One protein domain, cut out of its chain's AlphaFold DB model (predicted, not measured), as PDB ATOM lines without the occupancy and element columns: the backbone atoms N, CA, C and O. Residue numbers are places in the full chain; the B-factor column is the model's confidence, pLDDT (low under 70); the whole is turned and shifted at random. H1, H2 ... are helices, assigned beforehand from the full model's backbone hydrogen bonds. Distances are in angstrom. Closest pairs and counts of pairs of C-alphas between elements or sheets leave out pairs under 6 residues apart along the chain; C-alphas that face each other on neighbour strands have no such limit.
ATOM      1  N   PHE A 130     150.986 133.476  91.438       95.06
ATOM      2  CA  PHE A 130     150.102 133.809  92.553       95.06
ATOM      3  C   PHE A 130     150.784 133.768  93.940       95.06
ATOM      4  O   PHE A 130     150.592 134.732  94.679       95.06
ATOM      5  N   PRO A 131     151.619 132.768  94.307       96.06
ATOM      6  CA  PRO A 131     152.268 132.755  95.622       96.06
ATOM      7  C   PRO A 131     153.148 133.974  95.887       96.06
ATOM      8  O   PRO A 131     153.158 134.494  96.999       96.06
ATOM      9  N   ARG A 132     153.848 134.482  94.861       96.12
ATOM     10  CA  ARG A 132     154.696 135.673  94.996       96.12
ATOM     11  C   ARG A 132     153.852 136.903  95.329       96.12
ATOM     12  O   ARG A 132     154.170 137.628  96.269       96.12
ATOM     13  N   ARG A 133     152.745 137.102  94.602       96.69
ATOM     14  CA  ARG A 133     151.796 138.201  94.857       96.69
ATOM     15  C   ARG A 133     151.092 138.051  96.204       96.69
ATOM     16  O   ARG A 133     150.985 139.025  96.944       96.69
ATOM     17  N   ARG A 134     150.669 136.830  96.557       97.50
ATOM     18  CA  ARG A 134     150.080 136.505  97.865       97.50
ATOM     19  C   ARG A 134     151.016 136.910  98.995       97.50
ATOM     20  O   ARG A 134     150.594 137.668  99.858       97.50
ATOM     21  N   LYS A 135     152.271 136.455  98.968       98.06
ATOM     22  CA  LYS A 135     153.272 136.755 100.000       98.06
ATOM     23  C   LYS A 135     153.499 138.260 100.165       98.06
ATOM     24  O   LYS A 135     153.549 138.752 101.290       98.06
ATOM     25  N   ALA A 136     153.588 139.000  99.057       98.12
ATOM     26  CA  ALA A 136     153.745 140.454  99.090       98.12
ATOM     27  C   ALA A 136     152.530 141.159  99.723       98.12
ATOM     28  O   ALA A 136     152.699 142.001 100.604       98.12
ATOM     29  N   ALA A 137     151.311 140.791  99.318       98.50
ATOM     30  CA  ALA A 137     150.083 141.339  99.897       98.50
ATOM     31  C   ALA A 137     149.936 140.977 101.385       98.50
ATOM     32  O   ALA A 137     149.595 141.830 102.203       98.50
ATOM     33  N   ALA A 138     150.262 139.734 101.748       98.69
ATOM     34  CA  ALA A 138     150.215 139.235 103.117       98.69
ATOM     35  C   ALA A 138     151.093 140.053 104.063       98.69
ATOM     36  O   ALA A 138     150.642 140.430 105.140       98.69
ATOM     37  N   ALA A 139     152.316 140.386 103.643       98.75
ATOM     38  CA  ALA A 139     153.215 141.212 104.440       98.75
ATOM     39  C   ALA A 139     152.600 142.586 104.775       98.75
ATOM     40  O   ALA A 139     152.722 143.064 105.905       98.75
ATOM     41  N   VAL A 140     151.883 143.200 103.826       98.81
ATOM     42  CA  VAL A 140     151.197 144.484 104.041       98.81
ATOM     43  C   VAL A 140     150.008 144.330 104.990       98.81
ATOM     44  O   VAL A 140     149.880 145.119 105.926       98.81
ATOM     45  N   TYR A 141     149.173 143.303 104.813       98.81
ATOM     46  CA  TYR A 141     148.051 143.052 105.724       98.81
ATOM     47  C   TYR A 141     148.515 142.752 107.152       98.81
ATOM     48  O   TYR A 141     147.953 143.297 108.098       98.81
ATOM     49  N   LEU A 142     149.570 141.950 107.319       98.81
ATOM     50  CA  LEU A 142     150.160 141.651 108.628       98.81
ATOM     51  C   LEU A 142     150.770 142.898 109.275       98.81
ATOM     52  O   LEU A 142     150.655 143.079 110.483       98.81
ATOM     53  N   THR A 143     151.351 143.801 108.481       98.75
ATOM     54  CA  THR A 143     151.817 145.106 108.981       98.75
ATOM     55  C   THR A 143     150.643 145.949 109.483       98.75
ATOM     56  O   THR A 143     150.726 146.540 110.559       98.75
ATOM     57  N   GLY A 144     149.521 145.961 108.759       98.56
ATOM     58  CA  GLY A 144     148.288 146.602 109.222       98.56
ATOM     59  C   GLY A 144     147.717 145.955 110.486       98.56
ATOM     60  O   GLY A 144     147.250 146.657 111.378       98.56
ATOM     61  N   LEU A 145     147.792 144.626 110.600       98.19
ATOM     62  CA  LEU A 145     147.342 143.901 111.788       98.19
ATOM     63  C   LEU A 145     148.208 144.250 113.006       98.19
ATOM     64  O   LEU A 145     147.658 144.554 114.063       98.19
ATOM     65  N   LYS A 146     149.532 144.329 112.833       98.38
ATOM     66  CA  LYS A 146     150.461 144.830 113.856       98.38
ATOM     67  C   LYS A 146     150.131 146.265 114.276       98.38
ATOM     68  O   LYS A 146     150.066 146.574 115.459       98.38
ATOM     69  N   GLU A 147     149.882 147.154 113.313       98.25
ATOM     70  CA  GLU A 147     149.483 148.538 113.602       98.25
ATOM     71  C   GLU A 147     148.198 148.585 114.443       98.25
ATOM     72  O   GLU A 147     148.090 149.394 115.362       98.25
ATOM     73  N   SER A 148     147.247 147.686 114.172       97.88
ATOM     74  CA  SER A 148     145.952 147.644 114.857       97.88
ATOM     75  C   SER A 148     146.049 147.357 116.362       97.88
ATOM     76  O   SER A 148     145.170 147.778 117.117       97.88
ATOM     77  N   GLN A 149     147.142 146.729 116.815       97.00
ATOM     78  CA  GLN A 149     147.407 146.456 118.232       97.00
ATOM     79  C   GLN A 149     147.563 147.739 119.059       97.00
ATOM     80  O   GLN A 149     147.306 147.737 120.258       97.00
ATOM     81  N   LYS A 150     147.918 148.862 118.421       97.50
ATOM     82  CA  LYS A 150     148.084 150.166 119.083       97.50
ATOM     83  C   LYS A 150     146.768 150.809 119.525       97.50
ATOM     84  O   LYS A 150     146.805 151.826 120.211       97.50
ATOM     85  N   TYR A 151     145.619 150.296 119.079       96.19
ATOM     86  CA  TYR A 151     144.326 150.974 119.229       96.19
ATOM     87  C   TYR A 151     143.352 150.276 120.183       96.19
ATOM     88  O   TYR A 151     142.183 150.652 120.191       96.19
ATOM     89  N   GLU A 152     143.807 149.269 120.941       93.12
ATOM     90  CA  GLU A 152     142.982 148.536 121.922       93.12
ATOM     91  C   GLU A 152     141.637 148.067 121.331       93.12
ATOM     92  O   GLU A 152     140.573 148.164 121.945       93.12
ATOM     93  N   ILE A 153     141.669 147.598 120.079       94.69
ATOM     94  CA  ILE A 153     140.464 147.215 119.338       94.69
ATOM     95  C   ILE A 153     139.836 145.990 120.013       94.69
ATOM     96  O   ILE A 153     140.539 144.987 120.186       94.69
ATOM     97  N   PRO A 154     138.530 146.015 120.341       90.50
ATOM     98  CA  PRO A 154     137.875 144.882 120.983       90.50
ATOM     99  C   PRO A 154     137.937 143.633 120.093       90.50
ATOM    100  O   PRO A 154     137.878 143.723 118.868       90.50
ATOM    101  N   SER A 155     138.011 142.450 120.706       89.81
ATOM    102  CA  SER A 155     137.989 141.159 119.996       89.81
ATOM    103  C   SER A 155     136.633 140.846 119.347       89.81
ATOM    104  O   SER A 155     136.541 140.042 118.421       89.81
ATOM    105  N   HIS A 156     135.569 141.508 119.804       93.25
ATOM    106  CA  HIS A 156     134.204 141.337 119.317       93.25
ATOM    107  C   HIS A 156     133.611 142.678 118.870       93.25
ATOM    108  O   HIS A 156     134.048 143.727 119.352       93.25
ATOM    109  N   PRO A 157     132.590 142.668 117.988       95.12
ATOM    110  CA  PRO A 157     131.910 143.893 117.592       95.12
ATOM    111  C   PRO A 157     131.401 144.646 118.834       95.12
ATOM    112  O   PRO A 157     130.748 144.031 119.688       95.12
ATOM    113  N   PRO A 158     131.667 145.956 118.970       94.56
ATOM    114  CA  PRO A 158     131.191 146.712 120.118       94.56
ATOM    115  C   PRO A 158     129.661 146.800 120.100       94.56
ATOM    116  O   PRO A 158     129.027 146.978 119.055       94.56
ATOM    117  N   LYS A 159     129.052 146.686 121.282       94.44
ATOM    118  CA  LYS A 159     127.595 146.758 121.436       94.44
ATOM    119  C   LYS A 159     127.108 148.172 121.110       94.44
ATOM    120  O   LYS A 159     127.664 149.142 121.620       94.44
ATOM    121  N   SER A 160     126.064 148.277 120.283       91.94
ATOM    122  CA  SER A 160     125.415 149.562 119.994       91.94
ATOM    123  C   SER A 160     124.903 150.194 121.288       91.94
ATOM    124  O   SER A 160     124.317 149.476 122.104       91.94
ATOM    125  N   ARG A 181     121.952 167.429 128.230       88.56
ATOM    126  CA  ARG A 181     122.989 166.533 128.749       88.56
ATOM    127  C   ARG A 181     122.830 165.111 128.213       88.56
ATOM    128  O   ARG A 181     123.776 164.571 127.655       88.56
ATOM    129  N   ARG A 182     121.618 164.541 128.254       87.69
ATOM    130  CA  ARG A 182     121.347 163.216 127.665       87.69
ATOM    131  C   ARG A 182     121.649 163.174 126.171       87.69
ATOM    132  O   ARG A 182     122.209 162.191 125.696       87.69
ATOM    133  N   ARG A 183     121.306 164.221 125.411       87.81
ATOM    134  CA  ARG A 183     121.637 164.306 123.979       87.81
ATOM    135  C   ARG A 183     123.145 164.337 123.744       87.81
ATOM    136  O   ARG A 183     123.608 163.691 122.805       87.81
ATOM    137  N   GLN A 184     123.895 165.067 124.567       91.12
ATOM    138  CA  GLN A 184     125.355 165.127 124.494       91.12
ATOM    139  C   GLN A 184     125.985 163.774 124.837       91.12
ATOM    140  O   GLN A 184     126.783 163.272 124.048       91.12
ATOM    141  N   ASP A 185     125.549 163.140 125.927       90.81
ATOM    142  CA  ASP A 185     126.010 161.810 126.340       90.81
ATOM    143  C   ASP A 185     125.720 160.762 125.256       90.81
ATOM    144  O   ASP A 185     126.596 159.987 124.871       90.81
ATOM    145  N   MET A 186     124.511 160.786 124.683       90.75
ATOM    146  CA  MET A 186     124.120 159.902 123.581       90.75
ATOM    147  C   MET A 186     124.932 160.150 122.309       90.75
ATOM    148  O   MET A 186     125.290 159.196 121.614       90.75
ATOM    149  N   ARG A 187     125.245 161.413 121.986       91.44
ATOM    150  CA  ARG A 187     126.098 161.756 120.841       91.44
ATOM    151  C   ARG A 187     127.511 161.216 121.046       91.44
ATOM    152  O   ARG A 187     128.003 160.511 120.168       91.44
ATOM    153  N   ALA A 188     128.115 161.470 122.205       93.25
ATOM    154  CA  ALA A 188     129.454 160.993 122.534       93.25
ATOM    155  C   ALA A 188     129.526 159.455 122.543       93.25
ATOM    156  O   ALA A 188     130.433 158.866 121.950       93.25
ATOM    157  N   ALA A 189     128.531 158.785 123.139       93.06
ATOM    158  CA  ALA A 189     128.436 157.327 123.137       93.06
ATOM    159  C   ALA A 189     128.316 156.761 121.714       93.06
ATOM    160  O   ALA A 189     128.967 155.768 121.381       93.06
ATOM    161  N   ARG A 190     127.522 157.407 120.849       93.75
ATOM    162  CA  ARG A 190     127.372 157.014 119.443       93.75
ATOM    163  C   ARG A 190     128.653 157.227 118.643       93.75
ATOM    164  O   ARG A 190     129.022 156.344 117.877       93.75
ATOM    165  N   GLU A 191     129.326 158.360 118.809       93.88
ATOM    166  CA  GLU A 191     130.598 158.653 118.135       93.88
ATOM    167  C   GLU A 191     131.680 157.646 118.527       93.88
ATOM    168  O   GLU A 191     132.338 157.077 117.652       93.88
ATOM    169  N   LYS A 192     131.801 157.342 119.827       93.81
ATOM    170  CA  LYS A 192     132.705 156.298 120.319       93.81
ATOM    171  C   LYS A 192     132.363 154.934 119.718       93.81
ATOM    172  O   LYS A 192     133.244 154.267 119.185       93.81
ATOM    173  N   TRP A 193     131.090 154.536 119.758       95.50
ATOM    174  CA  TRP A 193     130.647 153.262 119.191       95.50
ATOM    175  C   TRP A 193     130.937 153.156 117.690       95.50
ATOM    176  O   TRP A 193     131.417 152.116 117.244       95.50
ATOM    177  N   LEU A 194     130.697 154.217 116.912       95.56
ATOM    178  CA  LEU A 194     130.999 154.245 115.478       95.56
ATOM    179  C   LEU A 194     132.499 154.075 115.224       95.56
ATOM    180  O   LEU A 194     132.885 153.249 114.399       95.56
ATOM    181  N   ARG A 195     133.340 154.814 115.956       95.19
ATOM    182  CA  ARG A 195     134.801 154.716 115.849       95.19
ATOM    183  C   ARG A 195     135.296 153.306 116.169       95.19
ATOM    184  O   ARG A 195     136.060 152.742 115.389       95.19
ATOM    185  N   ASP A 196     134.848 152.733 117.282       96.06
ATOM    186  CA  ASP A 196     135.290 151.408 117.724       96.06
ATOM    187  C   ASP A 196     134.767 150.302 116.791       96.06
ATOM    188  O   ASP A 196     135.490 149.355 116.485       96.06
ATOM    189  N   SER A 197     133.537 150.442 116.278       96.88
ATOM    190  CA  SER A 197     132.953 149.510 115.300       96.88
ATOM    191  C   SER A 197     133.739 149.512 113.999       96.88
ATOM    192  O   SER A 197     134.010 148.460 113.423       96.88
ATOM    193  N   GLU A 198     134.115 150.700 113.538       97.62
ATOM    194  CA  GLU A 198     134.874 150.865 112.313       97.62
ATOM    195  C   GLU A 198     136.296 150.313 112.475       97.62
ATOM    196  O   GLU A 198     136.765 149.577 111.611       97.62
ATOM    197  N   LEU A 199     136.961 150.566 113.607       97.88
ATOM    198  CA  LEU A 199     138.254 149.954 113.928       97.88
ATOM    199  C   LEU A 199     138.184 148.422 113.955       97.88
ATOM    200  O   LEU A 199     138.999 147.761 113.304       97.88
ATOM    201  N   TYR A 200     137.184 147.868 114.647       98.06
ATOM    202  CA  TYR A 200     136.919 146.431 114.668       98.06
ATOM    203  C   TYR A 200     136.754 145.877 113.251       98.06
ATOM    204  O   TYR A 200     137.418 144.908 112.876       98.06
ATOM    205  N   LEU A 201     135.927 146.529 112.428       98.00
ATOM    206  CA  LEU A 201     135.699 146.123 111.048       98.00
ATOM    207  C   LEU A 201     136.997 146.143 110.234       98.00
ATOM    208  O   LEU A 201     137.257 145.202 109.487       98.00
ATOM    209  N   ARG A 202     137.842 147.171 110.378       98.12
ATOM    210  CA  ARG A 202     139.109 147.256 109.631       98.12
ATOM    211  C   ARG A 202     140.101 146.170 110.040       98.12
ATOM    212  O   ARG A 202     140.694 145.569 109.144       98.12
ATOM    213  N   ARG A 203     140.232 145.867 111.339       98.12
ATOM    214  CA  ARG A 203     141.029 144.722 111.820       98.12
ATOM    215  C   ARG A 203     140.479 143.405 111.272       98.12
ATOM    216  O   ARG A 203     141.238 142.603 110.735       98.12
ATOM    217  N   LYS A 204     139.159 143.205 111.338       97.62
ATOM    218  CA  LYS A 204     138.506 142.009 110.798       97.62
ATOM    219  C   LYS A 204     138.770 141.836 109.298       97.62
ATOM    220  O   LYS A 204     139.087 140.727 108.883       97.62
ATOM    221  N   VAL A 205     138.677 142.906 108.506       98.25
ATOM    222  CA  VAL A 205     138.954 142.863 107.060       98.25
ATOM    223  C   VAL A 205     140.405 142.468 106.781       98.25
ATOM    224  O   VAL A 205     140.621 141.638 105.905       98.25
ATOM    225  N   LEU A 206     141.387 142.974 107.537       98.56
ATOM    226  CA  LEU A 206     142.793 142.567 107.382       98.56
ATOM    227  C   LEU A 206     142.963 141.050 107.567       98.56
ATOM    228  O   LEU A 206     143.605 140.392 106.747       98.56
ATOM    229  N   VAL A 207     142.338 140.486 108.607       98.12
ATOM    230  CA  VAL A 207     142.352 139.034 108.848       98.12
ATOM    231  C   VAL A 207     141.621 138.286 107.734       98.12
ATOM    232  O   VAL A 207     142.163 137.338 107.176       98.12
ATOM    233  N   ASP A 208     140.417 138.722 107.355       97.94
ATOM    234  CA  ASP A 208     139.631 138.075 106.299       97.94
ATOM    235  C   ASP A 208     140.383 138.047 104.962       97.94
ATOM    236  O   ASP A 208     140.326 137.041 104.258       97.94
ATOM    237  N   GLN A 209     141.125 139.106 104.626       98.50
ATOM    238  CA  GLN A 209     141.943 139.159 103.416       98.50
ATOM    239  C   GLN A 209     143.114 138.172 103.468       98.50
ATOM    240  O   GLN A 209     143.381 137.507 102.468       98.50
ATOM    241  N   LEU A 210     143.782 138.024 104.619       98.56
ATOM    242  CA  LEU A 210     144.823 137.004 104.818       98.56
ATOM    243  C   LEU A 210     144.255 135.592 104.637       98.56
ATOM    244  O   LEU A 210     144.793 134.808 103.853       98.56
ATOM    245  N   ILE A 211     143.128 135.291 105.286       98.25
ATOM    246  CA  ILE A 211     142.448 134.001 105.127       98.25
ATOM    247  C   ILE A 211     142.051 133.781 103.667       98.25
ATOM    248  O   ILE A 211     142.292 132.709 103.112       98.25
ATOM    249  N   ASP A 212     141.476 134.792 103.014       97.50
ATOM    250  CA  ASP A 212     141.004 134.674 101.640       97.50
ATOM    251  C   ASP A 212     142.134 134.421 100.641       97.50
ATOM    252  O   ASP A 212     141.914 133.681  99.686       97.50
ATOM    253  N   ILE A 213     143.333 134.982 100.835       97.62
ATOM    254  CA  ILE A 213     144.467 134.726  99.937       97.62
ATOM    255  C   ILE A 213     145.202 133.414 100.249       97.62
ATOM    256  O   ILE A 213     145.742 132.808  99.324       97.62
ATOM    257  N   TYR A 214     145.203 132.941 101.499       97.62
ATOM    258  CA  TYR A 214     145.871 131.686 101.882       97.62
ATOM    259  C   TYR A 214     144.992 130.442 101.770       97.62
ATOM    260  O   TYR A 214     145.520 129.352 101.570       97.62
ATOM    261  N   ARG A 215     143.660 130.585 101.753       96.00
ATOM    262  CA  ARG A 215     142.737 129.478 101.435       96.00
ATOM    263  C   ARG A 215     142.711 129.087  99.956       96.00
ATOM    264  O   ARG A 215     141.861 128.309  99.532       96.00
ATOM    265  N   ARG A 216     143.568 129.691  99.134       94.75
ATOM    266  CA  ARG A 216     143.645 129.455  97.691       94.75
ATOM    267  C   ARG A 216     144.825 128.548  97.418       94.75
ATOM    268  O   ARG A 216     145.909 128.792  97.945       94.75
ATOM    269  N   LYS A 217     144.637 127.559  96.548       93.38
ATOM    270  CA  LYS A 217     145.741 126.694  96.133       93.38
ATOM    271  C   LYS A 217     146.821 127.489  95.378       93.38
ATOM    272  O   LYS A 217     146.477 128.389  94.606       93.38
ATOM    273  N   PRO A 218     148.105 127.144  95.552       94.62
ATOM    274  CA  PRO A 218     148.605 126.132  96.486       94.62
ATOM    275  C   PRO A 218     148.558 126.637  97.932       94.62
ATOM    276  O   PRO A 218     148.986 127.763  98.210       94.62
ATOM    277  N   TYR A 219     148.031 125.815  98.838       94.88
ATOM    278  CA  TYR A 219     147.980 126.139 100.262       94.88
ATOM    279  C   TYR A 219     149.394 126.310 100.825       94.88
ATOM    280  O   TYR A 219     150.325 125.621 100.413       94.88
ATOM    281  N   ALA A 220     149.558 127.262 101.741       96.69
ATOM    282  CA  ALA A 220     150.847 127.575 102.357       96.69
ATOM    283  C   ALA A 220     150.636 128.133 103.769       96.69
ATOM    284  O   ALA A 220     150.924 129.299 104.048       96.69
ATOM    285  N   ALA A 221     150.052 127.314 104.638       97.00
ATOM    286  CA  ALA A 221     149.769 127.678 106.018       97.00
ATOM    287  C   ALA A 221     151.062 128.006 106.783       97.00
ATOM    288  O   ALA A 221     151.096 128.989 107.521       97.00
ATOM    289  N   SER A 222     152.147 127.254 106.554       96.94
ATOM    290  CA  SER A 222     153.434 127.514 107.220       96.94
ATOM    291  C   SER A 222     154.052 128.856 106.819       96.94
ATOM    292  O   SER A 222     154.654 129.537 107.654       96.94
ATOM    293  N   GLU A 223     153.864 129.276 105.559       97.56
ATOM    294  CA  GLU A 223     154.300 130.586 105.071       97.56
ATOM    295  C   GLU A 223     153.548 131.699 105.802       97.56
ATOM    296  O   GLU A 223     154.185 132.642 106.273       97.56
ATOM    297  N   LEU A 224     152.218 131.585 105.926       98.25
ATOM    298  CA  LEU A 224     151.429 132.571 106.664       98.25
ATOM    299  C   LEU A 224     151.853 132.628 108.133       98.25
ATOM    300  O   LEU A 224     152.110 133.723 108.625       98.25
ATOM    301  N   GLY A 225     151.976 131.476 108.797       98.00
ATOM    302  CA  GLY A 225     152.395 131.397 110.197       98.00
ATOM    303  C   GLY A 225     153.758 132.053 110.417       98.00
ATOM    304  O   GLY A 225     153.886 132.952 111.239       98.00
ATOM    305  N   SER A 226     154.752 131.704 109.595       98.25
ATOM    306  CA  SER A 226     156.104 132.276 109.683       98.25
ATOM    307  C   SER A 226     156.114 133.795 109.476       98.25
ATOM    308  O   SER A 226     156.788 134.524 110.206       98.25
ATOM    309  N   LEU A 227     155.358 134.296 108.489       98.44
ATOM    310  CA  LEU A 227     155.223 135.736 108.254       98.44
ATOM    311  C   LEU A 227     154.511 136.432 109.416       98.44
ATOM    312  O   LEU A 227     154.942 137.508 109.827       98.44
ATOM    313  N   ALA A 228     153.437 135.841 109.941       98.44
ATOM    314  CA  ALA A 228     152.656 136.415 111.027       98.44
ATOM    315  C   ALA A 228     153.481 136.495 112.317       98.44
ATOM    316  O   ALA A 228     153.566 137.574 112.905       98.44
ATOM    317  N   THR A 229     154.193 135.425 112.681       98.50
ATOM    318  CA  THR A 229     155.140 135.425 113.805       98.50
ATOM    319  C   THR A 229     156.221 136.489 113.622       98.50
ATOM    320  O   THR A 229     156.513 137.233 114.551       98.50
ATOM    321  N   SER A 230     156.800 136.615 112.423       98.56
ATOM    322  CA  SER A 230     157.875 137.584 112.176       98.56
ATOM    323  C   SER A 230     157.401 139.042 112.179       98.56
ATOM    324  O   SER A 230     158.136 139.917 112.640       98.56
ATOM    325  N   ILE A 231     156.217 139.328 111.632       98.50
ATOM    326  CA  ILE A 231     155.729 140.700 111.442       98.50
ATOM    327  C   ILE A 231     154.914 141.159 112.650       98.50
ATOM    328  O   ILE A 231     155.228 142.208 113.217       98.50
ATOM    329  N   VAL A 232     153.886 140.400 113.035       98.00
ATOM    330  CA  VAL A 232     152.966 140.754 114.128       98.00
ATOM    331  C   VAL A 232     153.649 140.525 115.473       98.00
ATOM    332  O   VAL A 232     153.685 141.437 116.292       98.00
ATOM    333  N   GLY A 233     154.261 139.352 115.665       96.12
ATOM    334  CA  GLY A 233     155.026 139.004 116.871       96.12
ATOM    335  C   GLY A 233     154.195 138.714 118.124       96.12
ATOM    336  O   GLY A 233     154.760 138.312 119.134       96.12
ATOM    337  N   ASP A 234     152.876 138.895 118.061       96.62
ATOM    338  CA  ASP A 234     151.938 138.570 119.135       96.62
ATOM    339  C   ASP A 234     151.400 137.148 118.936       96.62
ATOM    340  O   ASP A 234     150.717 136.909 117.935       96.62
ATOM    341  N   PRO A 235     151.740 136.204 119.834       97.00
ATOM    342  CA  PRO A 235     151.377 134.803 119.672       97.00
ATOM    343  C   PRO A 235     149.861 134.592 119.660       97.00
ATOM    344  O   PRO A 235     149.388 133.831 118.825       97.00
ATOM    345  N   ASP A 236     149.092 135.326 120.469       95.25
ATOM    346  CA  ASP A 236     147.639 135.134 120.563       95.25
ATOM    347  C   ASP A 236     146.948 135.522 119.246       95.25
ATOM    348  O   ASP A 236     146.034 134.843 118.777       95.25
ATOM    349  N   LEU A 237     147.413 136.599 118.599       95.00
ATOM    350  CA  LEU A 237     146.908 137.002 117.282       95.00
ATOM    351  C   LEU A 237     147.339 136.060 116.161       95.00
ATOM    352  O   LEU A 237     146.606 135.899 115.181       95.00
ATOM    353  N   VAL A 238     148.542 135.495 116.263       97.75
ATOM    354  CA  VAL A 238     149.025 134.502 115.301       97.75
ATOM    355  C   VAL A 238     148.179 133.238 115.410       97.75
ATOM    356  O   VAL A 238     147.691 132.767 114.385       97.75
ATOM    357  N   ASP A 239     147.932 132.751 116.622       96.75
ATOM    358  CA  ASP A 239     147.103 131.573 116.869       96.75
ATOM    359  C   ASP A 239     145.659 131.811 116.401       96.75
ATOM    360  O   ASP A 239     145.144 131.022 115.609       96.75
ATOM    361  N   GLU A 240     145.051 132.962 116.730       95.31
ATOM    362  CA  GLU A 240     143.716 133.345 116.229       95.31
ATOM    363  C   GLU A 240     143.656 133.304 114.689       95.31
ATOM    364  O   GLU A 240     142.701 132.797 114.090       95.31
ATOM    365  N   LEU A 241     144.676 133.842 114.013       97.12
ATOM    366  CA  LEU A 241     144.752 133.848 112.553       97.12
ATOM    367  C   LEU A 241     144.873 132.427 111.985       97.12
ATOM    368  O   LEU A 241     144.198 132.101 111.003       97.12
ATOM    369  N   MET A 242     145.732 131.595 112.574       97.81
ATOM    370  CA  MET A 242     145.985 130.237 112.096       97.81
ATOM    371  C   MET A 242     144.796 129.308 112.355       97.81
ATOM    372  O   MET A 242     144.436 128.539 111.459       97.81
ATOM    373  N   ASP A 243     144.115 129.444 113.491       96.62
ATOM    374  CA  ASP A 243     142.882 128.715 113.801       96.62
ATOM    375  C   ASP A 243     141.780 129.047 112.792       96.62
ATOM    376  O   ASP A 243     141.169 128.159 112.191       96.62
ATOM    377  N   ARG A 244     141.591 130.335 112.488       96.81
ATOM    378  CA  ARG A 244     140.619 130.771 111.474       96.81
ATOM    379  C   ARG A 244     140.961 130.280 110.067       96.81
ATOM    380  O   ARG A 244     140.051 130.072 109.261       96.81
ATOM    381  N   LEU A 245     142.242 130.101 109.738       96.62
ATOM    382  CA  LEU A 245     142.651 129.462 108.485       96.62
ATOM    383  C   LEU A 245     142.328 127.962 108.504       96.62
ATOM    384  O   LEU A 245     141.831 127.426 107.505       96.62
ATOM    385  N   ALA A 246     142.562 127.301 109.639       94.88
ATOM    386  CA  ALA A 246     142.283 125.886 109.833       94.88
ATOM    387  C   ALA A 246     140.788 125.566 109.686       94.88
ATOM    388  O   ALA A 246     140.432 124.621 108.978       94.88
ATOM    389  N   GLU A 247     139.908 126.416 110.224       95.69
ATOM    390  CA  GLU A 247     138.449 126.345 110.040       95.69
ATOM    391  C   GLU A 247     138.015 126.391 108.564       95.69
ATOM    392  O   GLU A 247     136.932 125.922 108.209       95.69
ATOM    393  N   LYS A 248     138.839 126.964 107.674       94.44
ATOM    394  CA  LYS A 248     138.594 126.984 106.220       94.44
ATOM    395  C   LYS A 248     139.203 125.790 105.483       94.44
ATOM    396  O   LYS A 248     139.108 125.738 104.258       94.44
ATOM    397  N   GLY A 249     139.808 124.840 106.195       89.81
ATOM    398  CA  GLY A 249     140.398 123.622 105.635       89.81
ATOM    399  C   GLY A 249     141.748 123.824 104.941       89.81
ATOM    400  O   GLY A 249     142.224 122.913 104.267       89.81
ATOM    401  N   ALA A 250     142.383 124.990 105.097       87.44
ATOM    402  CA  ALA A 250     143.638 125.349 104.430       87.44
ATOM    403  C   ALA A 250     144.856 125.183 105.357       87.44
ATOM    404  O   ALA A 250     145.676 126.085 105.486       87.44
ATOM    405  N   VAL A 251     144.945 124.036 106.040       81.31
ATOM    406  CA  VAL A 251     145.910 123.796 107.137       81.31
ATOM    407  C   VAL A 251     147.197 123.101 106.694       81.31
ATOM    408  O   VAL A 251     148.179 123.093 107.429       81.31
ATOM    409  N   ARG A 252     147.191 122.463 105.522       84.19
ATOM    410  CA  ARG A 252     148.333 121.697 105.013       84.19
ATOM    411  C   ARG A 252     148.957 122.442 103.855       84.19
ATOM    412  O   ARG A 252     148.232 122.885 102.969       84.19
ATOM    413  N   ASP A 253     150.277 122.551 103.863       87.69
ATOM    414  CA  ASP A 253     151.005 123.075 102.717       87.69
ATOM    415  C   ASP A 253     150.851 122.115 101.540       87.69
ATOM    416  O   ASP A 253     151.060 120.906 101.674       87.69
ATOM    417  N   ASP A 254     150.503 122.656 100.378       82.69
ATOM    418  CA  ASP A 254     150.591 121.891  99.146       82.69
ATOM    419  C   ASP A 254     152.073 121.836  98.748       82.69
ATOM    420  O   ASP A 254     152.720 122.875  98.578       82.69
ATOM    421  N   SER A 255     152.630 120.633  98.582       68.12
ATOM    422  CA  SER A 255     153.971 120.488  98.019       68.12
ATOM    423  C   SER A 255     153.971 121.084  96.613       68.12
ATOM    424  O   SER A 255     153.211 120.677  95.731       68.12
ATOM    425  N   TYR A 256     154.821 122.085  96.396       58.16
ATOM    426  CA  TYR A 256     154.995 122.717  95.094       58.16
ATOM    427  C   TYR A 256     155.738 121.741  94.165       58.16
ATOM    428  O   TYR A 256     156.926 121.893  93.893       58.16
ATOM    429  N   HIS A 257     155.055 120.702  93.681       51.16
ATOM    430  CA  HIS A 257     155.562 119.874  92.594       51.16
ATOM    431  C   HIS A 257     155.488 120.701  91.311       51.16
ATOM    432  O   HIS A 257     154.539 120.629  90.538       51.16
TER     433      HIS A 257
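This is residues 130 to 160 and 181 to 257 of the 262 residues of an uncharacterized protein of Planctomycetaceae bacterium (UniProt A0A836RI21). One long helix, H2, makes the longest axis, and round its last residues, 203 to 214, a small helical body gathers: H1 packs on it, running back at a shallow tilt, while the helical hairpin of H3 and H4 packs with H3 on H1 and H4 on H2. The other end of H2, residues 181 to 188, sticks out free as an arm. The printed part has 108 residues with four named helices in the order H1, H2, H3, H4 and no named strand; the class is all helix, and the helix packing is part aligned, part crossed, with 2 of 4 touching pairs at a shallow tilt. The whole is loose, with a radius of gyration of the C-alphas of 16.8 A, and spans 67 by 23 by 23 A; the body without residues 181 to 188 spans 55 by 23 by 23 A.

The longest helix is H2, residues 181 to 214. With residues 203 to 214 alone it touches H1, residues 130 to 151; their closest C-alphas, those of Tyr 141 and Leu 206, are 5.5 A apart. H1 and H2 run opposite ways at a shallow tilt of 26 degrees. With residues 207 to 214 alone, H2 touches residues 241 to 245 of H4, which is residues 235 to 246; the closest C-alphas, those of Ile 211 and Leu 245, are 5.6 A apart. H2 and H4 run the same way at a steep tilt of 61 degrees. H4 forms a helical hairpin with H3, residues 221 to 231: they touch, with the C-alphas of Ala 228 and Val 238 closest at 5.9 A, and run opposite ways at a shallow tilt of 22 degrees. H3 touches H1, which meets it with residues 138 to 146 alone, at a steep tilt of 42 degrees, the same way; the C-alphas of Leu 142 and Ala 228 are the closest, at 6.3 A. H2 and H3 are close but not clearly touching, with the C-alphas of Tyr 214 and Ala 221 closest at 7.0 A. H1 and H4 are apart. In H2, H3 and H4 every O i to N i+4 pair is within hydrogen-bond range; in H1, 14 of 18 are.

H2 runs 49.6 A from C-alpha 181 at (122.989, 166.533, 128.749) to C-alpha 214 at (145.871, 131.686, 101.882). H1 begins with C-alpha 130 at (150.102, 133.809, 92.553) and measures 32.2 A from first to last C-alpha. H3 measures 15.3 A, and H4 measures 16.1 A, ending with C-alpha 246 at (142.283, 125.886, 109.833).

The two C-alphas farthest apart, those of Arg 181 and His 257, are 67.4 A apart. Residues 161 to 180 are not printed, and C-alphas 160 and 181 are 19.2 A apart across this cut, which lies in the link from H1 to H2. Of the links that are printed whole, H3 to H4 is tight and H2 to H3 is short. The mean pLDDT of the printed part is 94.5, and residues 255 to 257 are under 70.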